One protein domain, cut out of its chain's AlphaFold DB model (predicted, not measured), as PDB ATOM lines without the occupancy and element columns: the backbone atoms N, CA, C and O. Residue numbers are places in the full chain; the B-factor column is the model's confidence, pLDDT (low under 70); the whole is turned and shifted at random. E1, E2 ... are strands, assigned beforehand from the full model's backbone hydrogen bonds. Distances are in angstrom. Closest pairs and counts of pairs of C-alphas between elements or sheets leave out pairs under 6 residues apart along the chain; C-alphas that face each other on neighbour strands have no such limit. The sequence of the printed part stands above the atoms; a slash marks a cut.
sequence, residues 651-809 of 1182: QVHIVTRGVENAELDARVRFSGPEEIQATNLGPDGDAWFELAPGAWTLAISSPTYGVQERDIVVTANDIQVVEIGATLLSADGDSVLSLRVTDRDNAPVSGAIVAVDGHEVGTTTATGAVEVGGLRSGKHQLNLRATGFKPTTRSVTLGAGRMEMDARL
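What this domain is: This is residues 651 to 809 of the 1182 residues of the protein "OmpA-like domain-containing protein" of Deltaproteobacteria bacterium (UniProt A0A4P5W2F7). Two sandwich lobes stand side by side, strands E1 to E7 in the first and E8 to E14 in the second, and in each lobe a sheet of four strands faces a sheet of three. The lobes meet along their sheet edges, E6 and E7 of the first beside E10 and E11 of the second. You will find 159 residues printed, with no named helix and 14 named strands, E1 to E14 in chain order, and the class is all strand. The sheets E3 - E2 - E5 - E6 and E10 - E9 - E12 - E13 are antiparallel throughout, while E4 - E1 - E7 and E11 - E8 - E14 are mixed. The whole is compact, with a radius of gyration of the C-alphas of 15.7 A and spans of 41 by 37 by 22 A.

How they stand to each other: Start at the strongly twisted sheet of E3, residues 675 to 680, E2, 667 to 671, E5, 694 to 702, and E6, 706 to 714. E2 and E3 form a hairpin, with N 679 and O 668 at 2.8 A, within hydrogen-bond range. E2 and E5 are antiparallel at 155 degrees, with N 667 and O 701 at 2.7 A. E5 and E6 form the next hairpin; look for N 700 and O 708 at 2.7 A. Face to face with this sheet, 10.0 A centre to centre, is that of E4, residues 686 to 691, E1, 651 to 657, and E7, 722 to 727. There E1 and E7 are parallel at 16 degrees, with N 657 and O 726 at 2.9 A, and E4 and E1 are antiparallel, with N 652 and O 689 at 2.9 A. Cross next to E10, residues 759 to 763: its C-alpha 763 is 5.7 A from C-alpha 710, the closest pair of E6 and E10. The C-alphas of Thr 727 and Val 761, 6.4 A apart, are the closest of E7 and E10. E10 forms a hairpin with E9, 753 to 756, with N 756 and O 759 at 2.8 A. E9 is antiparallel to E12, 778 to 785, with N 753 and O 785 at 2.8 A; E12 forms a hairpin with E13, 792 to 798, with N 782 and O 794 at 2.8 A. Facing this sheet, 9.4 A centre to centre, are E11, 769 to 775, E8, 735 to 742, and E14, 801 to 808. E8 and E14 are parallel at 20 degrees, with N 803 and O 736 at 2.8 A, and E11 and E8 are antiparallel, with N 737 and O 772 at 2.8 A. The four sheets form a stack of sheets, face to face in these two pairs. E3 and E13, for instance, are apart.

Where its parts are: Find C-alpha 694 at (-27.205, -13.262, -33.383); from there E5 runs 25.6 A, and E6 returns over 25.2 A. E1 begins at C-alpha 651, (-34.828, -19.784, -40.765), and covers 19.9 A. E2, E3, E4 and E7 measure 13.7, 15.6, 16.2 and 15.7 A. E8 and E12 each measure 22.7 A, E9 10.3 A, E10 12.2 A, E11 17.1 A and E13 18.5 A. E14 runs 23.1 A to C-alpha 808 at (-16.547, -32.351, -15.380).

The domain as a whole: The two C-alphas farthest apart, those of Asn 717 and Gly 799, are 47.1 A from each other. The printed part has no cut and no long link; E7 to E8, with 7 residues between them, is short. Mean pLDDT of the printed part is 76.6, and among the 37 residues under 70 are 703 to 710 and 714 to 732.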
ATOM      1  N   GLN A 651     -33.614 -19.005 -41.023       69.81
ATOM      2  CA  GLN A 651     -34.828 -19.784 -40.765       69.81
ATOM      3  C   GLN A 651     -34.531 -20.892 -39.751       69.81
ATOM      4  O   GLN A 651     -33.742 -21.780 -40.044       69.81
ATOM      5  N   VAL A 652     -35.156 -20.857 -38.574       75.31
ATOM      6  CA  VAL A 652     -35.008 -21.891 -37.533       75.31
ATOM      7  C   VAL A 652     -36.229 -22.805 -37.532       75.31
ATOM      8  O   VAL A 652     -37.358 -22.322 -37.606       75.31
ATOM      9  N   HIS A 653     -35.997 -24.114 -37.426       83.06
ATOM     10  CA  HIS A 653     -37.023 -25.157 -37.461       83.06
ATOM     11  C   HIS A 653     -37.084 -25.855 -36.100       83.06
ATOM     12  O   HIS A 653     -36.102 -26.436 -35.644       83.06
ATOM     13  N   ILE A 654     -38.214 -25.761 -35.405       80.44
ATOM     14  CA  ILE A 654     -38.386 -26.363 -34.077       80.44
ATOM     15  C   ILE A 654     -39.286 -27.582 -34.197       80.44
ATOM     16  O   ILE A 654     -40.376 -27.479 -34.753       80.44
ATOM     17  N   VAL A 655     -38.840 -28.698 -33.611       80.06
ATOM     18  CA  VAL A 655     -39.572 -29.967 -33.566       80.06
ATOM     19  C   VAL A 655     -39.636 -30.451 -32.113       80.06
ATOM     20  O   VAL A 655     -38.663 -30.973 -31.562       80.06
ATOM     21  N   THR A 656     -40.790 -30.289 -31.463       76.88
ATOM     22  CA  THR A 656     -41.026 -30.779 -30.097       76.88
ATOM     23  C   THR A 656     -41.669 -32.158 -30.097       76.88
ATOM     24  O   THR A 656     -42.697 -32.394 -30.733       76.88
ATOM     25  N   ARG A 657     -41.074 -33.075 -29.331       77.81
ATOM     26  CA  ARG A 657     -41.541 -34.454 -29.165       77.81
ATOM     27  C   ARG A 657     -41.782 -34.755 -27.685       77.81
ATOM     28  O   ARG A 657     -41.079 -34.262 -26.800       77.81
ATOM     29  N   GLY A 658     -42.797 -35.563 -27.415       68.56
ATOM     30  CA  GLY A 658     -43.053 -36.131 -26.098       68.56
ATOM     31  C   GLY A 658     -42.266 -37.419 -25.851       68.56
ATOM     32  O   GLY A 658     -41.477 -37.881 -26.678       68.56
ATOM     33  N   VAL A 659     -42.543 -38.036 -24.704       62.50
ATOM     34  CA  VAL A 659     -42.122 -39.410 -24.394       62.50
ATOM     35  C   VAL A 659     -42.607 -40.363 -25.504       62.50
ATOM     36  O   VAL A 659     -43.672 -40.151 -26.078       62.50
ATOM     37  N   GLU A 660     -41.810 -41.386 -25.831       63.06
ATOM     38  CA  GLU A 660     -42.067 -42.327 -26.944       63.06
ATOM     39  C   GLU A 660     -42.172 -41.657 -28.338       63.06
ATOM     40  O   GLU A 660     -42.728 -42.229 -29.272       63.06
ATOM     41  N   ASN A 661     -41.569 -40.469 -28.504       65.06
ATOM     42  CA  ASN A 661     -41.512 -39.689 -29.752       65.06
ATOM     43  C   ASN A 661     -42.884 -39.218 -30.286       65.06
ATOM     44  O   ASN A 661     -43.032 -38.916 -31.472       65.06
ATOM     45  N   ALA A 662     -43.891 -39.126 -29.412       73.00
ATOM     46  CA  ALA A 662     -45.196 -38.571 -29.759       73.00
ATOM     47  C   ALA A 662     -45.103 -37.091 -30.186       73.00
ATOM     48  O   ALA A 662     -44.261 -36.341 -29.690       73.00
ATOM     49  N   GLU A 663     -45.993 -36.661 -31.079       79.12
ATOM     50  CA  GLU A 663     -46.176 -35.248 -31.443       79.12
ATOM     51  C   GLU A 663     -46.726 -34.450 -30.254       79.12
ATOM     52  O   GLU A 663     -47.489 -34.975 -29.435       79.12
ATOM     53  N   LEU A 664     -46.268 -33.203 -30.100       78.50
ATOM     54  CA  LEU A 664     -46.474 -32.440 -28.872       78.50
ATOM     55  C   LEU A 664     -46.621 -30.936 -29.126       78.50
ATOM     56  O   LEU A 664     -45.633 -30.261 -29.408       78.50
ATOM     57  N   ASP A 665     -47.827 -30.400 -28.889       82.75
ATOM     58  CA  ASP A 665     -48.032 -28.950 -28.779       82.75
ATOM     59  C   ASP A 665     -47.257 -28.392 -27.578       82.75
ATOM     60  O   ASP A 665     -47.437 -28.776 -26.412       82.75
ATOM     61  N   ALA A 666     -46.384 -27.449 -27.895       83.12
ATOM     62  CA  ALA A 666     -45.567 -26.711 -26.960       83.12
ATOM     63  C   ALA A 666     -45.541 -25.235 -27.368       83.12
ATOM     64  O   ALA A 666     -45.786 -24.860 -28.515       83.12
ATOM     65  N   ARG A 667     -45.245 -24.377 -26.399       85.50
ATOM     66  CA  ARG A 667     -45.106 -22.939 -26.568       85.50
ATOM     67  C   ARG A 667     -43.638 -22.551 -26.502       85.50
ATOM     68  O   ARG A 667     -43.008 -22.679 -25.450       85.50
ATOM     69  N   VAL A 668     -43.146 -22.017 -27.613       87.19
ATOM     70  CA  VAL A 668     -41.808 -21.440 -27.760       87.19
ATOM     71  C   VAL A 668     -41.810 -19.949 -27.432       87.19
ATOM     72  O   VAL A 668     -42.796 -19.253 -27.671       87.19
ATOM     73  N   ARG A 669     -40.692 -19.439 -26.914       87.12
ATOM     74  CA  ARG A 669     -40.379 -18.003 -26.794       87.12
ATOM     75  C   ARG A 669     -38.897 -17.813 -27.105       87.12
ATOM     76  O   ARG A 669     -38.098 -18.621 -26.642       87.12
ATOM     77  N   PHE A 670     -38.538 -16.750 -27.822       84.88
ATOM     78  CA  PHE A 670     -37.140 -16.410 -28.106       84.88
ATOM     79  C   PHE A 670     -36.756 -15.083 -27.441       84.88
ATOM     80  O   PHE A 670     -37.528 -14.121 -27.465       84.88
ATOM     81  N   SER A 671     -35.547 -15.016 -26.889       82.00
ATOM     82  CA  SER A 671     -34.934 -13.790 -26.364       82.00
ATOM     83  C   SER A 671     -33.518 -13.647 -26.910       82.00
ATOM     84  O   SER A 671     -32.707 -14.548 -26.733       82.00
ATOM     85  N   GLY A 672     -33.217 -12.535 -27.575       80.50
ATOM     86  CA  GLY A 672     -31.918 -12.305 -28.209       80.50
ATOM     87  C   GLY A 672     -31.719 -10.822 -28.538       80.50
ATOM     88  O   GLY A 672     -32.012  -9.980 -27.686       80.50
ATOM     89  N   PRO A 673     -31.257 -10.467 -29.756       67.56
ATOM     90  CA  PRO A 673     -31.161  -9.072 -30.208       67.56
ATOM     91  C   PRO A 673     -32.512  -8.331 -30.210       67.56
ATOM     92  O   PRO A 673     -32.556  -7.107 -30.108       67.56
ATOM     93  N   GLU A 674     -33.606  -9.086 -30.299       73.06
ATOM     94  CA  GLU A 674     -34.994  -8.666 -30.105       73.06
ATOM     95  C   GLU A 674     -35.731  -9.729 -29.254       73.06
ATOM     96  O   GLU A 674     -35.208 -10.825 -29.025       73.06
ATOM     97  N   GLU A 675     -36.929  -9.426 -28.741       72.62
ATOM     98  CA  GLU A 675     -37.764 -10.402 -28.016       72.62
ATOM     99  C   GLU A 675     -39.002 -10.769 -28.841       72.62
ATOM    100  O   GLU A 675     -39.774  -9.898 -29.249       72.62
ATOM    101  N   ILE A 676     -39.214 -12.071 -29.054       80.31
ATOM    102  CA  ILE A 676     -40.332 -12.593 -29.845       80.31
ATOM    103  C   ILE A 676     -41.398 -13.171 -28.913       80.31
ATOM    104  O   ILE A 676     -41.122 -13.997 -28.040       80.31
ATOM    105  N   GLN A 677     -42.641 -12.730 -29.128       76.38
ATOM    106  CA  GLN A 677     -43.822 -13.152 -28.373       76.38
ATOM    107  C   GLN A 677     -44.008 -14.675 -28.387       76.38
ATOM    108  O   GLN A 677     -43.807 -15.345 -29.403       76.38
ATOM    109  N   ALA A 678     -44.426 -15.221 -27.244       77.31
ATOM    110  CA  ALA A 678     -44.523 -16.661 -27.063       77.31
ATOM    111  C   ALA A 678     -45.611 -17.277 -27.964       77.31
ATOM    112  O   ALA A 678     -46.778 -16.888 -27.898       77.31
ATOM    113  N   THR A 679     -45.224 -18.255 -28.780       83.00
ATOM    114  CA  THR A 679     -46.030 -18.834 -29.866       83.00
ATOM    115  C   THR A 679     -46.241 -20.329 -29.616       83.00
ATOM    116  O   THR A 679     -45.304 -21.022 -29.235       83.00
ATOM    117  N   ASN A 680     -47.467 -20.833 -29.791       84.06
ATOM    118  CA  ASN A 680     -47.753 -22.275 -29.775       84.06
ATOM    119  C   ASN A 680     -47.354 -22.897 -31.123       84.06
ATOM    120  O   ASN A 680     -47.664 -22.315 -32.162       84.06
ATOM    121  N   LEU A 681     -46.720 -24.070 -31.098       82.56
ATOM    122  CA  LEU A 681     -46.346 -24.832 -32.295       82.56
ATOM    123  C   LEU A 681     -47.557 -25.544 -32.923       82.56
ATOM    124  O   LEU A 681     -47.621 -25.688 -34.138       82.56
ATOM    125  N   GLY A 682     -48.560 -25.914 -32.119       79.12
ATOM    126  CA  GLY A 682     -49.716 -26.684 -32.578       79.12
ATOM    127  C   GLY A 682     -49.530 -28.195 -32.389       79.12
ATOM    128  O   GLY A 682     -48.481 -28.634 -31.920       79.12
ATOM    129  N   PRO A 683     -50.561 -29.005 -32.697       74.81
ATOM    130  CA  PRO A 683     -50.611 -30.423 -32.327       74.81
ATOM    131  C   PRO A 683     -49.445 -31.247 -32.883       74.81
ATOM    132  O   PRO A 683     -48.962 -32.139 -32.192       74.81
ATOM    133  N   ASP A 684     -48.978 -30.902 -34.081       78.44
ATOM    134  CA  ASP A 684     -47.940 -31.620 -34.824       78.44
ATOM    135  C   ASP A 684     -46.526 -31.385 -34.234       78.44
ATOM    136  O   ASP A 684     -45.582 -32.106 -34.550       78.44
ATOM    137  N   GLY A 685     -46.370 -30.387 -33.349       79.62
ATOM    138  CA  GLY A 685     -45.111 -30.058 -32.667       79.62
ATOM    139  C   GLY A 685     -44.031 -29.413 -33.545       79.62
ATOM    140  O   GLY A 685     -42.884 -29.332 -33.115       79.62
ATOM    141  N   ASP A 686     -44.372 -28.960 -34.752       85.06
ATOM    142  CA  ASP A 686     -43.441 -28.453 -35.770       85.06
ATOM    143  C   ASP A 686     -43.760 -26.993 -36.141       85.06
ATOM    144  O   ASP A 686     -44.909 -26.677 -36.462       85.06
ATOM    145  N   ALA A 687     -42.765 -26.096 -36.119       82.56
ATOM    146  CA  ALA A 687     -42.894 -24.789 -36.773       82.56
ATOM    147  C   ALA A 687     -41.556 -24.155 -37.192       82.56
ATOM    148  O   ALA A 687     -40.489 -24.429 -36.637       82.56
ATOM    149  N   TRP A 688     -41.654 -23.220 -38.142       82.31
ATOM    150  CA  TRP A 688     -40.543 -22.452 -38.708       82.31
ATOM    151  C   TRP A 688     -40.603 -20.974 -38.306       82.31
ATOM    152  O   TRP A 688     -41.671 -20.359 -38.329       82.31
ATOM    153  N   PHE A 689     -39.444 -20.384 -38.000       83.50
ATOM    154  CA  PHE A 689     -39.303 -18.998 -37.539       83.50
ATOM    155  C   PHE A 689     -38.215 -18.254 -38.326       83.50
ATOM    156  O   PHE A 689     -37.095 -18.747 -38.440       83.50
ATOM    157  N   GLU A 690     -38.507 -17.049 -38.837       79.88
ATOM    158  CA  GLU A 690     -37.472 -16.126 -39.338       79.88
ATOM    159  C   GLU A 690     -36.876 -15.342 -38.157       79.88
ATOM    160  O   GLU A 690     -37.601 -14.611 -37.482       79.88
ATOM    161  N   LEU A 691     -35.567 -15.478 -37.918       78.69
ATOM    162  CA  LEU A 691     -34.840 -14.813 -36.828       78.69
ATOM    163  C   LEU A 691     -33.706 -13.927 -37.364       78.69
ATOM    164  O   LEU A 691     -33.006 -14.287 -38.314       78.69
ATOM    165  N   ALA A 692     -33.473 -12.782 -36.719       74.62
ATOM    166  CA  ALA A 692     -32.281 -11.974 -36.967       74.62
ATOM    167  C   ALA A 692     -30.981 -12.729 -36.589       74.62
ATOM    168  O   ALA A 692     -30.962 -13.453 -35.588       74.62
ATOM    169  N   PRO A 693     -29.872 -12.553 -37.335       71.00
ATOM    170  CA  PRO A 693     -28.574 -13.125 -36.977       71.00
ATOM    171  C   PRO A 693     -28.083 -12.632 -35.607       71.00
ATOM    172  O   PRO A 693     -28.112 -11.435 -35.325       71.00
ATOM    173  N   GLY A 694     -27.610 -13.548 -34.761       72.31
ATOM    174  CA  GLY A 694     -27.205 -13.262 -33.383       72.31
ATOM    175  C   GLY A 694     -27.290 -14.488 -32.470       72.31
ATOM    176  O   GLY A 694     -27.645 -15.580 -32.911       72.31
ATOM    177  N   ALA A 695     -26.964 -14.303 -31.191       74.62
ATOM    178  CA  ALA A 695     -27.185 -15.304 -30.148       74.62
ATOM    179  C   ALA A 695     -28.575 -15.122 -29.515       74.62
ATOM    180  O   ALA A 695     -28.980 -13.994 -29.227       74.62
ATOM    181  N   TRP A 696     -29.283 -16.227 -29.295       78.88
ATOM    182  CA  TRP A 696     -30.655 -16.268 -28.793       78.88
ATOM    183  C   TRP A 696     -30.823 -17.380 -27.756       78.88
ATOM    184  O   TRP A 696     -30.289 -18.470 -27.939       78.88
ATOM    185  N   THR A 697     -31.653 -17.155 -26.744       77.75
ATOM    186  CA  THR A 697     -32.162 -18.199 -25.846       77.75
ATOM    187  C   THR A 697     -33.600 -18.550 -26.236       77.75
ATOM    188  O   THR A 697     -34.457 -17.668 -26.361       77.75
ATOM    189  N   LEU A 698     -33.868 -19.840 -26.429       81.56
ATOM    190  CA  LEU A 698     -35.161 -20.431 -26.784       81.56
ATOM    191  C   LEU A 698     -35.758 -21.169 -25.575       81.56
ATOM    192  O   LEU A 698     -35.124 -22.075 -25.039       81.56
ATOM    193  N   ALA A 699     -36.994 -20.834 -25.193       78.38
ATOM    194  CA  ALA A 699     -37.721 -21.463 -24.086       78.38
ATOM    195  C   ALA A 699     -38.815 -22.452 -24.559       78.38
ATOM    196  O   ALA A 699     -39.873 -22.055 -25.044       78.38
ATOM    197  N   ILE A 700     -38.512 -23.738 -24.373       81.56
ATOM    198  CA  ILE A 700     -39.260 -25.010 -24.490       81.56
ATOM    199  C   ILE A 700     -40.405 -25.264 -23.497       81.56
ATOM    200  O   ILE A 700     -40.242 -26.167 -22.681       81.56
ATOM    201  N   SER A 701     -41.526 -24.529 -23.493       74.81
ATOM    202  CA  SER A 701     -42.596 -24.729 -22.486       74.81
ATOM    203  C   SER A 701     -43.782 -25.601 -22.945       74.81
ATOM    204  O   SER A 701     -44.352 -25.364 -24.002       74.81
ATOM    205  N   SER A 702     -44.239 -26.563 -22.133       74.88
ATOM    206  CA  SER A 702     -45.504 -27.293 -22.346       74.88
ATOM    207  C   SER A 702     -46.270 -27.493 -21.024       74.88
ATOM    208  O   SER A 702     -45.660 -27.904 -20.033       74.88
ATOM    209  N   PRO A 703     -47.604 -27.268 -20.970       65.00
ATOM    210  CA  PRO A 703     -48.396 -27.414 -19.740       65.00
ATOM    211  C   PRO A 703     -48.323 -28.801 -19.084       65.00
ATOM    212  O   PRO A 703     -48.567 -28.921 -17.886       65.00
ATOM    213  N   THR A 704     -48.007 -29.837 -19.865       61.34
ATOM    214  CA  THR A 704     -47.986 -31.244 -19.432       61.34
ATOM    215  C   THR A 704     -46.571 -31.762 -19.143       61.34
ATOM    216  O   THR A 704     -46.437 -32.844 -18.580       61.34
ATOM    217  N   TYR A 705     -45.518 -31.013 -19.504       62.66
ATOM    218  CA  TYR A 705     -44.130 -31.511 -19.480       62.66
ATOM    219  C   TYR A 705     -43.065 -30.474 -19.050       62.66
ATOM    220  O   TYR A 705     -41.868 -30.733 -19.146       62.66
ATOM    221  N   GLY A 706     -43.470 -29.305 -18.540       64.12
ATOM    222  CA  GLY A 706     -42.561 -28.333 -17.917       64.12
ATOM    223  C   GLY A 706     -41.935 -27.328 -18.889       64.12
ATOM    224  O   GLY A 706     -42.584 -26.891 -19.839       64.12
ATOM    225  N   VAL A 707     -40.699 -26.904 -18.604       66.19
ATOM    226  CA  VAL A 707     -39.937 -25.922 -19.394       66.19
ATOM    227  C   VAL A 707     -38.501 -26.415 -19.586       66.19
ATOM    228  O   VAL A 707     -37.866 -26.821 -18.617       66.19
ATOM    229  N   GLN A 708     -37.993 -26.346 -20.816       69.50
ATOM    230  CA  GLN A 708     -36.567 -26.446 -21.158       69.50
ATOM    231  C   GLN A 708     -36.072 -25.107 -21.720       69.50
ATOM    232  O   GLN A 708     -36.861 -24.354 -22.285       69.50
ATOM    233  N   GLU A 709     -34.772 -24.825 -21.633       68.06
ATOM    234  CA  GLU A 709     -34.148 -23.688 -22.323       68.06
ATOM    235  C   GLU A 709     -32.915 -24.155 -23.121       68.06
ATOM    236  O   GLU A 709     -32.176 -25.043 -22.682       68.06
ATOM    237  N   ARG A 710     -32.719 -23.589 -24.318       67.62
ATOM    238  CA  ARG A 710     -31.565 -23.841 -25.200       67.62
ATOM    239  C   ARG A 710     -31.012 -22.525 -25.746       67.62
ATOM    240  O   ARG A 710     -31.781 -21.710 -26.249       67.62
ATOM    241  N   ASP A 711     -29.695 -22.349 -25.705       72.44
ATOM    242  CA  ASP A 711     -29.015 -21.242 -26.388       72.44
ATOM    243  C   ASP A 711     -28.670 -21.651 -27.830       72.44
ATOM    244  O   ASP A 711     -28.152 -22.744 -28.068       72.44
ATOM    245  N   ILE A 712     -28.958 -20.778 -28.798       69.69
ATOM    246  CA  ILE A 712     -28.742 -20.991 -30.236       69.69
ATOM    247  C   ILE A 712     -28.075 -19.769 -30.878       69.69
ATOM    248  O   ILE A 712     -28.232 -18.637 -30.417       69.69
ATOM    249  N   VAL A 713     -27.338 -19.982 -31.971       73.81
ATOM    250  CA  VAL A 713     -26.708 -18.905 -32.750       73.81
ATOM    251  C   VAL A 713     -27.239 -18.942 -34.176       73.81
ATOM    252  O   VAL A 713     -27.017 -19.904 -34.905       73.81
ATOM    253  N   VAL A 714     -27.935 -17.879 -34.573       69.88
ATOM    254  CA  VAL A 714     -28.470 -17.687 -35.923       69.88
ATOM    255  C   VAL A 714     -27.423 -16.951 -36.752       69.88
ATOM    256  O   VAL A 714     -26.935 -15.896 -36.338       69.88
ATOM    257  N   THR A 715     -27.077 -17.474 -37.928       62.38
ATOM    258  CA  THR A 715     -26.117 -16.831 -38.839       62.38
ATOM    259  C   THR A 715     -26.817 -16.151 -40.019       62.38
ATOM    260  O   THR A 715     -27.972 -16.432 -40.332       62.38
ATOM    261  N   ALA A 716     -26.141 -15.189 -40.653       57.56
ATOM    262  CA  ALA A 716     -26.685 -14.460 -41.796       57.56
ATOM    263  C   ALA A 716     -26.517 -15.250 -43.104       57.56
ATOM    264  O   ALA A 716     -25.478 -15.873 -43.314       57.56
ATOM    265  N   ASN A 717     -27.475 -15.085 -44.023       53.62
ATOM    266  CA  ASN A 717     -27.481 -15.584 -45.412       53.62
ATOM    267  C   ASN A 717     -27.682 -17.083 -45.669       53.62
ATOM    268  O   ASN A 717     -27.697 -17.457 -46.842       53.62
ATOM    269  N   ASP A 718     -27.865 -17.918 -44.655       46.31
ATOM    270  CA  ASP A 718     -28.012 -19.359 -44.866       46.31
ATOM    271  C   ASP A 718     -29.465 -19.828 -44.690       46.31
ATOM    272  O   ASP A 718     -30.179 -19.335 -43.812       46.31
ATOM    273  N   ILE A 719     -29.883 -20.835 -45.466       42.19
ATOM    274  CA  ILE A 719     -31.049 -21.666 -45.108       42.19
ATOM    275  C   ILE A 719     -30.525 -22.750 -44.159       42.19
ATOM    276  O   ILE A 719     -30.563 -23.949 -44.434       42.19
ATOM    277  N   GLN A 720     -29.962 -22.292 -43.039       47.12
ATOM    278  CA  GLN A 720     -29.506 -23.146 -41.955       47.12
ATOM    279  C   GLN A 720     -30.738 -23.686 -41.248       47.12
ATOM    280  O   GLN A 720     -31.246 -23.060 -40.325       47.12
ATOM    281  N   VAL A 721     -31.204 -24.856 -41.690       47.97
ATOM    282  CA  VAL A 721     -32.213 -25.648 -40.981       47.97
ATOM    283  C   VAL A 721     -31.598 -26.117 -39.664       47.97
ATOM    284  O   VAL A 721     -31.073 -27.222 -39.545       47.97
ATOM    285  N   VAL A 722     -31.601 -25.227 -38.673       51.12
ATOM    286  CA  VAL A 722     -31.275 -25.557 -37.289       51.12
ATOM    287  C   VAL A 722     -32.488 -26.304 -36.752       51.12
ATOM    288  O   VAL A 722     -33.385 -25.683 -36.190       51.12
ATOM    289  N   GLU A 723     -32.541 -27.611 -37.011       55.81
ATOM    290  CA  GLU A 723     -33.579 -28.511 -36.509       55.81
ATOM    291  C   GLU A 723     -33.375 -28.715 -35.002       55.81
ATOM    292  O   GLU A 723     -32.459 -29.411 -34.554       55.81
ATOM    293  N   ILE A 724     -34.211 -28.063 -34.194       58.50
ATOM    294  CA  ILE A 724     -34.138 -28.137 -32.734       58.50
ATOM    295  C   ILE A 724     -35.111 -29.209 -32.252       58.50
ATOM    296  O   ILE A 724     -36.249 -28.918 -31.877       58.50
ATOM    297  N   GLY A 725     -34.632 -30.453 -32.245       59.91
ATOM    298  CA  GLY A 725     -35.304 -31.573 -31.594       59.91
ATOM    299  C   GLY A 725     -35.279 -31.425 -30.070       59.91
ATOM    300  O   GLY A 725     -34.214 -31.481 -29.452       59.91
ATOM    301  N   ALA A 726     -36.445 -31.264 -29.444       63.16
ATOM    302  CA  ALA A 726     -36.578 -31.198 -27.986       63.16
ATOM    303  C   ALA A 726     -37.526 -32.290 -27.472       63.16
ATOM    304  O   ALA A 726     -38.701 -32.318 -27.836       63.16
ATOM    305  N   THR A 727     -37.013 -33.179 -26.611       66.06
ATOM    306  CA  THR A 727     -37.814 -34.216 -25.938       66.06
ATOM    307  C   THR A 727     -38.221 -33.722 -24.554       66.06
ATOM    308  O   THR A 727     -37.359 -33.561 -23.687       66.06
ATOM    309  N   LEU A 728     -39.515 -33.490 -24.321       66.38
ATOM    310  CA  LEU A 728     -40.006 -33.093 -22.995       66.38
ATOM    311  C   LEU A 728     -40.351 -34.329 -22.139       66.38
ATOM    312  O   LEU A 728     -40.998 -35.270 -22.602       66.38
ATOM    313  N   LEU A 729     -39.902 -34.331 -20.879       65.56
ATOM    314  CA  LEU A 729     -40.048 -35.456 -19.949       65.56
ATOM    315  C   LEU A 729     -41.372 -35.405 -19.169       65.56
ATOM    316  O   LEU A 729     -41.886 -34.334 -18.858       65.56
ATOM    317  N   SER A 730     -41.909 -36.581 -18.824       62.53
ATOM    318  CA  SER A 730     -43.190 -36.761 -18.116       62.53
ATOM    319  C   SER A 730     -43.298 -35.936 -16.823       62.53
ATOM    320  O   SER A 730     -42.469 -36.067 -15.924       62.53
ATOM    321  N   ALA A 731     -44.390 -35.178 -16.663       61.81
ATOM    322  CA  ALA A 731     -44.718 -34.518 -15.393       61.81
ATOM    323  C   ALA A 731     -45.094 -35.485 -14.246       61.81
ATOM    324  O   ALA A 731     -45.249 -35.036 -13.113       61.81
ATOM    325  N   ASP A 732     -45.183 -36.799 -14.498       63.84
ATOM    326  CA  ASP A 732     -45.236 -37.821 -13.438       63.84
ATOM    327  C   ASP A 732     -43.852 -38.068 -12.798       63.84
ATOM    328  O   ASP A 732     -43.714 -38.919 -11.916       63.84
ATOM    329  N   GLY A 733     -42.802 -37.391 -13.279       70.38
ATOM    330  CA  GLY A 733     -41.475 -37.388 -12.677       70.38
ATOM    331  C   GLY A 733     -41.436 -36.599 -11.367       70.38
ATOM    332  O   GLY A 733     -41.707 -35.401 -11.331       70.38
ATOM    333  N   ASP A 734     -41.061 -37.277 -10.287       81.25
ATOM    334  CA  ASP A 734     -40.944 -36.756  -8.923       81.25
ATOM    335  C   ASP A 734     -39.591 -36.079  -8.623       81.25
ATOM    336  O   ASP A 734     -39.386 -35.593  -7.510       81.25
ATOM    337  N   SER A 735     -38.665 -36.052  -9.587       80.69
ATOM    338  CA  SER A 735     -37.274 -35.616  -9.422       80.69
ATOM    339  C   SER A 735     -36.891 -34.456 -10.358       80.69
ATOM    340  O   SER A 735     -37.329 -34.377 -11.509       80.69
ATOM    341  N   VAL A 736     -36.013 -33.575  -9.870       82.19
ATOM    342  CA  VAL A 736     -35.379 -32.482 -10.632       82.19
ATOM    343  C   VAL A 736     -33.864 -32.591 -10.483       82.19
ATOM    344  O   VAL A 736     -33.362 -32.663  -9.363       82.19
ATOM    345  N   LEU A 737     -33.128 -32.580 -11.592       85.81
ATOM    346  CA  LEU A 737     -31.667 -32.571 -11.605       85.81
ATOM    347  C   LEU A 737     -31.150 -31.164 -11.926       85.81
ATOM    348  O   LEU A 737     -31.296 -30.690 -13.051       85.81
ATOM    349  N   SER A 738     -30.509 -30.525 -10.953       86.38
ATOM    350  CA  SER A 738     -29.776 -29.269 -11.124       86.38
ATOM    351  C   SER A 738     -28.306 -29.608 -11.367       86.38
ATOM    352  O   SER A 738     -27.601 -30.049 -10.457       86.38
ATOM    353  N   LEU A 739     -27.848 -29.458 -12.606       91.12
ATOM    354  CA  LEU A 739     -26.518 -29.873 -13.043       91.12
ATOM    355  C   LEU A 739     -25.642 -28.657 -13.342       91.12
ATOM    356  O   LEU A 739     -26.062 -27.743 -14.051       91.12
ATOM    357  N   ARG A 740     -24.387 -28.698 -12.892       91.81
ATOM    358  CA  ARG A 740     -23.338 -27.779 -13.338       91.81
ATOM    359  C   ARG A 740     -22.222 -28.545 -14.042       91.81
ATOM    360  O   ARG A 740     -21.765 -29.570 -13.544       91.81
ATOM    361  N   VAL A 741     -21.786 -28.056 -15.202       91.62
ATOM    362  CA  VAL A 741     -20.697 -28.636 -15.997       91.62
ATOM    363  C   VAL A 741     -19.501 -27.687 -16.011       91.62
ATOM    364  O   VAL A 741     -19.629 -26.508 -16.352       91.62
ATOM    365  N   THR A 742     -18.334 -28.211 -15.646       88.62
ATOM    366  CA  THR A 742     -17.064 -27.477 -15.617       88.62
ATOM    367  C   THR A 742     -15.935 -28.225 -16.329       88.62
ATOM    368  O   THR A 742     -16.079 -29.390 -16.707       88.62
ATOM    369  N   ASP A 743     -14.810 -27.549 -16.552       80.38
ATOM    370  CA  ASP A 743     -13.605 -28.116 -17.161       80.38
ATOM    371  C   ASP A 743     -12.576 -28.632 -16.126       80.38
ATOM    372  O   ASP A 743     -12.875 -28.845 -14.943       80.38
ATOM    373  N   ARG A 744     -11.326 -28.858 -16.557       70.38
ATOM    374  CA  ARG A 744     -10.253 -29.323 -15.668       70.38
ATOM    375  C   ARG A 744      -9.796 -28.272 -14.641       70.38
ATOM    376  O   ARG A 744      -9.269 -28.692 -13.615       70.38
ATOM    377  N   ASP A 745     -10.106 -26.989 -14.809       67.56
ATOM    378  CA  ASP A 745      -9.749 -25.916 -13.865       67.56
ATOM    379  C   ASP A 745     -10.965 -25.385 -13.068       67.56
ATOM    380  O   ASP A 745     -10.848 -24.487 -12.231       67.56
ATOM    381  N   ASN A 746     -12.128 -26.029 -13.234       75.06
ATOM    382  CA  ASN A 746     -13.448 -25.657 -12.707       75.06
ATOM    383  C   ASN A 746     -14.081 -24.413 -13.364       75.06
ATOM    384  O   ASN A 746     -15.042 -23.856 -12.818       75.06
ATOM    385  N   ALA A 747     -13.599 -23.989 -14.535       77.69
ATOM    386  CA  ALA A 747     -14.278 -22.971 -15.328       77.69
ATOM    387  C   ALA A 747     -15.594 -23.539 -15.905       77.69
ATOM    388  O   ALA A 747     -15.670 -24.733 -16.209       77.69
ATOM    389  N   PRO A 748     -16.660 -22.727 -16.025       80.94
ATOM    390  CA  PRO A 748     -17.957 -23.192 -16.511       80.94
ATOM    391  C   PRO A 748     -17.929 -23.513 -18.009       80.94
ATOM    392  O   PRO A 748     -17.543 -22.671 -18.820       80.94
ATOM    393  N   VAL A 749     -18.406 -24.700 -18.394       82.75
ATOM    394  CA  VAL A 749     -18.551 -25.064 -19.812       82.75
ATOM    395  C   VAL A 749     -19.940 -24.644 -20.289       82.75
ATOM    396  O   VAL A 749     -20.940 -25.267 -19.933       82.75
ATOM    397  N   SER A 750     -19.997 -23.577 -21.087       80.50
ATOM    398  CA  SER A 750     -21.218 -23.097 -21.750       80.50
ATOM    399  C   SER A 750     -21.544 -23.935 -22.990       80.50
ATOM    400  O   SER A 750     -20.635 -24.383 -23.687       80.50
ATOM    401  N   GLY A 751     -22.830 -24.108 -23.300       70.25
ATOM    402  CA  GLY A 751     -23.290 -24.814 -24.501       70.25
ATOM    403  C   GLY A 751     -23.026 -26.324 -24.499       70.25
ATOM    404  O   GLY A 751     -23.058 -26.949 -25.557       70.25
ATOM    405  N   ALA A 752     -22.752 -26.930 -23.338       81.31
ATOM    406  CA  ALA A 752     -22.624 -28.377 -23.227       81.31
ATOM    407  C   ALA A 752     -24.010 -29.022 -23.353       81.31
ATOM    408  O   ALA A 752     -24.909 -28.728 -22.564       81.31
ATOM    409  N   ILE A 753     -24.173 -29.907 -24.334       82.31
ATOM    410  CA  ILE A 753     -25.385 -30.698 -24.547       82.31
ATOM    411  C   ILE A 753     -25.484 -31.746 -23.443       82.31
ATOM    412  O   ILE A 753     -24.521 -32.471 -23.163       82.31
ATOM    413  N   VAL A 754     -26.669 -31.828 -22.842       84.62
ATOM    414  CA  VAL A 754     -26.991 -32.722 -21.733       84.62
ATOM    415  C   VAL A 754     -28.120 -33.654 -22.150       84.62
ATOM    416  O   VAL A 754     -29.230 -33.219 -22.461       84.62
ATOM    417  N   ALA A 755     -27.837 -34.954 -22.132       83.00
ATOM    418  CA  ALA A 755     -28.800 -36.001 -22.439       83.00
ATOM    419  C   ALA A 755     -28.944 -36.989 -21.275       83.00
ATOM    420  O   ALA A 755     -27.955 -37.341 -20.630       83.00
ATOM    421  N   VAL A 756     -30.165 -37.454 -21.021       83.56
ATOM    422  CA  VAL A 756     -30.494 -38.435 -19.980       83.56
ATOM    423  C   VAL A 756     -31.160 -39.648 -20.627       83.56
ATOM    424  O   VAL A 756     -32.069 -39.512 -21.440       83.56
ATOM    425  N   ASP A 757     -30.647 -40.842 -20.320       82.12
ATOM    426  CA  ASP A 757     -31.056 -42.123 -20.915       82.12
ATOM    427  C   ASP A 757     -31.112 -42.091 -22.452       82.12
ATOM    428  O   ASP A 757     -32.004 -42.653 -23.082       82.12
ATOM    429  N   GLY A 758     -30.149 -41.390 -23.060       71.44
ATOM    430  CA  GLY A 758     -30.022 -41.229 -24.513       71.44
ATOM    431  C   GLY A 758     -30.806 -40.063 -25.127       71.44
ATOM    432  O   GLY A 758     -30.521 -39.709 -26.266       71.44
ATOM    433  N   HIS A 759     -31.719 -39.426 -24.390       73.50
ATOM    434  CA  HIS A 759     -32.570 -38.337 -24.882       73.50
ATOM    435  C   HIS A 759     -31.977 -36.977 -24.501       73.50
ATOM    436  O   HIS A 759     -31.610 -36.784 -23.343       73.50
ATOM    437  N   GLU A 760     -31.881 -36.018 -25.426       75.81
ATOM    438  CA  GLU A 760     -31.425 -34.660 -25.089       75.81
ATOM    439  C   GLU A 760     -32.476 -33.895 -24.276       75.81
ATOM    440  O   GLU A 760     -33.619 -33.745 -24.707       75.81
ATOM    441  N   VAL A 761     -32.062 -33.372 -23.120       72.50
ATOM    442  CA  VAL A 761     -32.949 -32.740 -22.125       72.50
ATOM    443  C   VAL A 761     -32.595 -31.283 -21.817       72.50
ATOM    444  O   VAL A 761     -33.362 -30.600 -21.144       72.50
ATOM    445  N   GLY A 762     -31.451 -30.788 -22.300       71.19
ATOM    446  CA  GLY A 762     -31.063 -29.385 -22.170       71.19
ATOM    447  C   GLY A 762     -29.627 -29.098 -22.609       71.19
ATOM    448  O   GLY A 762     -28.879 -29.994 -23.005       71.19
ATOM    449  N   THR A 763     -29.239 -27.832 -22.500       76.12
ATOM    450  CA  THR A 763     -27.871 -27.332 -22.720       76.12
ATOM    451  C   THR A 763     -27.459 -26.430 -21.566       76.12
ATOM    452  O   THR A 763     -28.305 -25.754 -20.984       76.12
ATOM    453  N   THR A 764     -26.171 -26.393 -21.230       80.12
ATOM    454  CA  THR A 764     -25.676 -25.504 -20.170       80.12
ATOM    455  C   THR A 764     -25.609 -24.043 -20.604       80.12
ATOM    456  O   THR A 764     -25.101 -23.710 -21.673       80.12
ATOM    457  N   THR A 765     -26.065 -23.163 -19.718       76.94
ATOM    458  CA  THR A 765     -25.924 -21.704 -19.843       76.94
ATOM    459  C   THR A 765     -24.461 -21.255 -19.724       76.94
ATOM    460  O   THR A 765     -23.593 -22.019 -19.291       76.94
ATOM    461  N   ALA A 766     -24.199 -19.964 -19.953       68.88
ATOM    462  CA  ALA A 766     -22.901 -19.309 -19.720       68.88
ATOM    463  C   ALA A 766     -22.301 -19.492 -18.303       68.88
ATOM    464  O   ALA A 766     -21.114 -19.246 -18.094       68.88
ATOM    465  N   THR A 767     -23.090 -19.937 -17.318       74.44
ATOM    466  CA  THR A 767     -22.629 -20.244 -15.946       74.44
ATOM    467  C   THR A 767     -22.219 -21.711 -15.737       74.44
ATOM    468  O   THR A 767     -21.823 -22.102 -14.630       74.44
ATOM    469  N   GLY A 768     -22.327 -22.526 -16.792       80.38
ATOM    470  CA  GLY A 768     -22.163 -23.979 -16.774       80.38
ATOM    471  C   GLY A 768     -23.388 -24.726 -16.238       80.38
ATOM    472  O   GLY A 768     -23.354 -25.949 -16.173       80.38
ATOM    473  N   ALA A 769     -24.454 -24.030 -15.832       83.25
ATOM    474  CA  ALA A 769     -25.624 -24.629 -15.192       83.25
ATOM    475  C   ALA A 769     -26.758 -24.965 -16.177       83.25
ATOM    476  O   ALA A 769     -26.980 -24.227 -17.142       83.25
ATOM    477  N   VAL A 770     -27.497 -26.038 -15.879       84.19
ATOM    478  CA  VAL A 770     -28.778 -26.440 -16.489       84.19
ATOM    479  C   VAL A 770     -29.666 -27.113 -15.428       84.19
ATOM    480  O   VAL A 770     -29.160 -27.796 -14.538       84.19
ATOM    481  N   GLU A 771     -30.988 -26.953 -15.514       82.25
ATOM    482  CA  GLU A 771     -31.948 -27.738 -14.722       82.25
ATOM    483  C   GLU A 771     -32.775 -28.658 -15.626       82.25
ATOM    484  O   GLU A 771     -33.196 -28.258 -16.709       82.25
ATOM    485  N   VAL A 772     -33.038 -29.881 -15.161       79.75
ATOM    486  CA  VAL A 772     -33.865 -30.877 -15.854       79.75
ATOM    487  C   VAL A 772     -34.944 -31.387 -14.897       79.75
ATOM    488  O   VAL A 772     -34.647 -32.101 -13.939       79.75
ATOM    489  N   GLY A 773     -36.200 -31.010 -15.142       76.19
ATOM    490  CA  GLY A 773     -37.373 -31.530 -14.427       76.19
ATOM    491  C   GLY A 773     -38.015 -32.738 -15.119       76.19
ATOM    492  O   GLY A 773     -37.604 -33.131 -16.208       76.19
ATOM    493  N   GLY A 774     -39.043 -33.323 -14.494       74.56
ATOM    494  CA  GLY A 774     -39.799 -34.450 -15.068       74.56
ATOM    495  C   GLY A 774     -39.052 -35.790 -15.052       74.56
ATOM    496  O   GLY A 774     -39.431 -36.735 -15.744       74.56
ATOM    497  N   LEU A 775     -37.986 -35.900 -14.256       81.56
ATOM    498  CA  LEU A 775     -37.252 -37.148 -14.065       81.56
ATOM    499  C   LEU A 775     -37.946 -37.999 -12.995       81.56
ATOM    500  O   LEU A 775     -38.465 -37.473 -12.016       81.56
ATOM    501  N   ARG A 776     -37.955 -39.324 -13.162       82.19
ATOM    502  CA  ARG A 776     -38.450 -40.257 -12.133       82.19
ATOM    503  C   ARG A 776     -37.321 -40.614 -11.166       82.19
ATOM    504  O   ARG A 776     -36.164 -40.662 -11.565       82.19
ATOM    505  N   SER A 777     -37.641 -40.913  -9.914       85.69
ATOM    506  CA  SER A 777     -36.675 -41.440  -8.955       85.69
ATOM    507  C   SER A 777     -36.237 -42.851  -9.374       85.69
ATOM    508  O   SER A 777     -37.048 -43.738  -9.653       85.69
ATOM    509  N   GLY A 778     -34.925 -43.058  -9.501       84.69
ATOM    510  CA  GLY A 778     -34.390 -44.197 -10.244       84.69
ATOM    511  C   GLY A 778     -32.927 -44.041 -10.652       84.69
ATOM    512  O   GLY A 778     -32.218 -43.155 -10.177       84.69
ATOM    513  N   LYS A 779     -32.452 -44.942 -11.519       87.19
ATOM    514  CA  LYS A 779     -31.109 -44.884 -12.115       87.19
ATOM    515  C   LYS A 779     -31.192 -44.414 -13.556       87.19
ATOM    516  O   LYS A 779     -31.977 -44.973 -14.311       87.19
ATOM    517  N   HIS A 780     -30.309 -43.488 -13.913       87.88
ATOM    518  CA  HIS A 780     -30.257 -42.868 -15.235       87.88
ATOM    519  C   HIS A 780     -28.815 -42.775 -15.744       87.88
ATOM    520  O   HIS A 780     -27.875 -42.698 -14.946       87.88
ATOM    521  N   GLN A 781     -28.631 -42.746 -17.061       88.88
ATOM    522  CA  GLN A 781     -27.358 -42.439 -17.716       88.88
ATOM    523  C   GLN A 781     -27.351 -40.990 -18.200       88.88
ATOM    524  O   GLN A 781     -28.087 -40.632 -19.114       88.88
ATOM    525  N   LEU A 782     -26.490 -40.168 -17.610       90.00
ATOM    526  CA  LEU A 782     -26.212 -38.807 -18.050       90.00
ATOM    527  C   LEU A 782     -25.085 -38.825 -19.091       90.00
ATOM    528  O   LEU A 782     -23.983 -39.288 -18.794       90.00
ATOM    529  N   ASN A 783     -25.341 -38.290 -20.280       89.88
ATOM    530  CA  ASN A 783     -24.363 -38.088 -21.346       89.88
ATOM    531  C   ASN A 783     -24.118 -36.587 -21.538       89.88
ATOM    532  O   ASN A 783     -25.069 -35.817 -21.657       89.88
ATOM    533  N   LEU A 784     -22.847 -36.188 -21.592       89.44
ATOM    534  CA  LEU A 784     -22.407 -34.797 -21.709       89.44
ATOM    535  C   LEU A 784     -21.473 -34.631 -22.910       89.44
ATOM    536  O   LEU A 784     -20.544 -35.425 -23.093       89.44
ATOM    537  N   ARG A 785     -21.717 -33.603 -23.729       86.06
ATOM    538  CA  ARG A 785     -20.938 -33.298 -24.942       86.06
ATOM    539  C   ARG A 785     -20.739 -31.789 -25.082       86.06
ATOM    540  O   ARG A 785     -21.702 -31.044 -24.966       86.06
ATOM    541  N   ALA A 786     -19.520 -31.343 -25.371       80.69
ATOM    542  CA  ALA A 786     -19.217 -29.940 -25.660       80.69
ATOM    543  C   ALA A 786     -18.079 -29.834 -26.686       80.69
ATOM    544  O   ALA A 786     -17.177 -30.674 -26.714       80.69
ATOM    545  N   THR A 787     -18.108 -28.801 -27.528       74.81
ATOM    546  CA  THR A 787     -17.086 -28.570 -28.560       74.81
ATOM    547  C   THR A 787     -15.714 -28.338 -27.925       74.81
ATOM    548  O   THR A 787     -15.568 -27.487 -27.054       74.81
ATOM    549  N   GLY A 788     -14.701 -29.091 -28.362       68.56
ATOM    550  CA  GLY A 788     -13.347 -29.039 -27.791       68.56
ATOM    551  C   GLY A 788     -13.130 -29.915 -26.549       68.56
ATOM    552  O   GLY A 788     -12.019 -29.930 -26.019       68.56
ATOM    553  N   PHE A 789     -14.138 -30.677 -26.112       79.31
ATOM    554  CA  PHE A 789     -14.068 -31.578 -24.958       79.31
ATOM    555  C   PHE A 789     -14.297 -33.048 -25.344       79.31
ATOM    556  O   PHE A 789     -14.945 -33.362 -26.343       79.31
ATOM    557  N   LYS A 790     -13.779 -33.964 -24.521       78.56
ATOM    558  CA  LYS A 790     -14.036 -35.407 -24.606       78.56
ATOM    559  C   LYS A 790     -15.476 -35.695 -24.127       78.56
ATOM    560  O   LYS A 790     -15.827 -35.258 -23.030       78.56
ATOM    561  N   PRO A 791     -16.319 -36.414 -24.898       79.69
ATOM    562  CA  PRO A 791     -17.648 -36.832 -24.445       79.69
ATOM    563  C   PRO A 791     -17.592 -37.704 -23.184       79.69
ATOM    564  O   PRO A 791     -16.773 -38.620 -23.106       79.69
ATOM    565  N   THR A 792     -18.504 -37.468 -22.238       81.69
ATOM    566  CA  THR A 792     -18.513 -38.146 -20.928       81.69
ATOM    567  C   THR A 792     -19.882 -38.746 -20.617       81.69
ATOM    568  O   THR A 792     -20.902 -38.066 -20.722       81.69
ATOM    569  N   THR A 793     -19.898 -39.999 -20.152       85.25
ATOM    570  CA  THR A 793     -21.093 -40.692 -19.642       85.25
ATOM    571  C   THR A 793     -20.954 -40.960 -18.140       85.25
ATOM    572  O   THR A 793     -19.901 -41.399 -17.677       85.25
ATOM    573  N   ARG A 794     -22.021 -40.732 -17.367       84.81
ATOM    574  CA  ARG A 794     -22.112 -41.020 -15.926       84.81
ATOM    575  C   ARG A 794     -23.453 -41.657 -15.574       84.81
ATOM    576  O   ARG A 794     -24.499 -41.098 -15.878       84.81
ATOM    577  N   SER A 795     -23.431 -42.744 -14.808       84.50
ATOM    578  CA  SER A 795     -24.642 -43.250 -14.156       84.50
ATOM    579  C   SER A 795     -24.964 -42.423 -12.908       84.50
ATOM    580  O   SER A 795     -24.164 -42.383 -11.973       84.50
ATOM    581  N   VAL A 796     -26.143 -41.803 -12.867       86.50
ATOM    582  CA  VAL A 796     -26.682 -41.081 -11.703       86.50
ATOM    583  C   VAL A 796     -27.826 -41.883 -11.071       86.50
ATOM    584  O   VAL A 796     -28.434 -42.742 -11.711       86.50
ATOM    585  N   THR A 797     -28.100 -41.670  -9.782       89.62
ATOM    586  CA  THR A 797     -29.278 -42.227  -9.098       89.62
ATOM    587  C   THR A 797     -30.040 -41.082  -8.445       89.62
ATOM    588  O   THR A 797     -29.501 -40.434  -7.553       89.62
ATOM    589  N   LEU A 798     -31.257 -40.825  -8.917       85.00
ATOM    590  CA  LEU A 798     -32.117 -39.727  -8.484       85.00
ATOM    591  C   LEU A 798     -33.096 -40.211  -7.410       85.00
ATOM    592  O   LEU A 798     -33.577 -41.345  -7.457       85.00
ATOM    593  N   GLY A 799     -33.407 -39.335  -6.459       84.50
ATOM    594  CA  GLY A 799     -34.499 -39.498  -5.502       84.50
ATOM    595  C   GLY A 799     -35.498 -38.349  -5.641       84.50
ATOM    596  O   GLY A 799     -35.144 -37.303  -6.177       84.50
ATOM    597  N   ALA A 800     -36.716 -38.544  -5.132       83.00
ATOM    598  CA  ALA A 800     -37.778 -37.542  -5.191       83.00
ATOM    599  C   ALA A 800     -37.330 -36.177  -4.627       83.00
ATOM    600  O   ALA A 800     -36.765 -36.104  -3.532       83.00
ATOM    601  N   GLY A 801     -37.633 -35.097  -5.350       80.00
ATOM    602  CA  GLY A 801     -37.184 -33.732  -5.064       80.00
ATOM    603  C   GLY A 801     -36.036 -33.257  -5.966       80.00
ATOM    604  O   GLY A 801     -35.759 -33.838  -7.014       80.00
ATOM    605  N   ARG A 802     -35.382 -32.155  -5.580       84.88
ATOM    606  CA  ARG A 802     -34.222 -31.607  -6.304       84.88
ATOM    607  C   ARG A 802     -32.932 -32.300  -5.858       84.88
ATOM    608  O   ARG A 802     -32.654 -32.375  -4.663       84.88
ATOM    609  N   MET A 803     -32.124 -32.730  -6.823       86.94
ATOM    610  CA  MET A 803     -30.741 -33.167  -6.647       86.94
ATOM    611  C   MET A 803     -29.802 -32.188  -7.355       86.94
ATOM    612  O   MET A 803     -29.944 -31.954  -8.552       86.94
ATOM    613  N   GLU A 804     -28.818 -31.663  -6.630       90.00
ATOM    614  CA  GLU A 804     -27.720 -30.867  -7.190       90.00
ATOM    615  C   GLU A 804     -26.525 -31.777  -7.525       90.00
ATOM    616  O   GLU A 804     -26.225 -32.717  -6.781       90.00
ATOM    617  N   MET A 805     -25.846 -31.532  -8.651       88.56
ATOM    618  CA  MET A 805     -24.671 -32.303  -9.072       88.56
ATOM    619  C   MET A 805     -23.690 -31.475  -9.910       88.56
ATOM    620  O   MET A 805     -24.087 -30.812 -10.865       88.56
ATOM    621  N   ASP A 806     -22.392 -31.620  -9.631       89.19
ATOM    622  CA  ASP A 806     -21.313 -31.173 -10.517       89.19
ATOM    623  C   ASP A 806     -20.836 -32.313 -11.438       89.19
ATOM    624  O   ASP A 806     -20.611 -33.457 -11.010       89.19
ATOM    625  N   ALA A 807     -20.608 -31.993 -12.709       85.69
ATOM    626  CA  ALA A 807     -19.943 -32.844 -13.689       85.69
ATOM    627  C   ALA A 807     -18.789 -32.100 -14.371       85.69
ATOM    628  O   ALA A 807     -18.756 -30.875 -14.424       85.69
ATOM    629  N   ARG A 808     -17.824 -32.866 -14.883       88.44
ATOM    630  CA  ARG A 808     -16.547 -32.351 -15.380       88.44
ATOM    631  C   ARG A 808     -16.249 -32.921 -16.760       88.44
ATOM    632  O   ARG A 808     -16.489 -34.109 -16.984       88.44
ATOM    633  N   LEU A 809     -15.741 -32.083 -17.656       81.81
ATOM    634  CA  LEU A 809     -15.305 -32.457 -18.999       81.81
ATOM    635  C   LEU A 809     -13.803 -32.198 -19.156       81.81
ATOM    636  O   LEU A 809     -13.312 -31.116 -18.838       81.81
TER     637      LEU A 809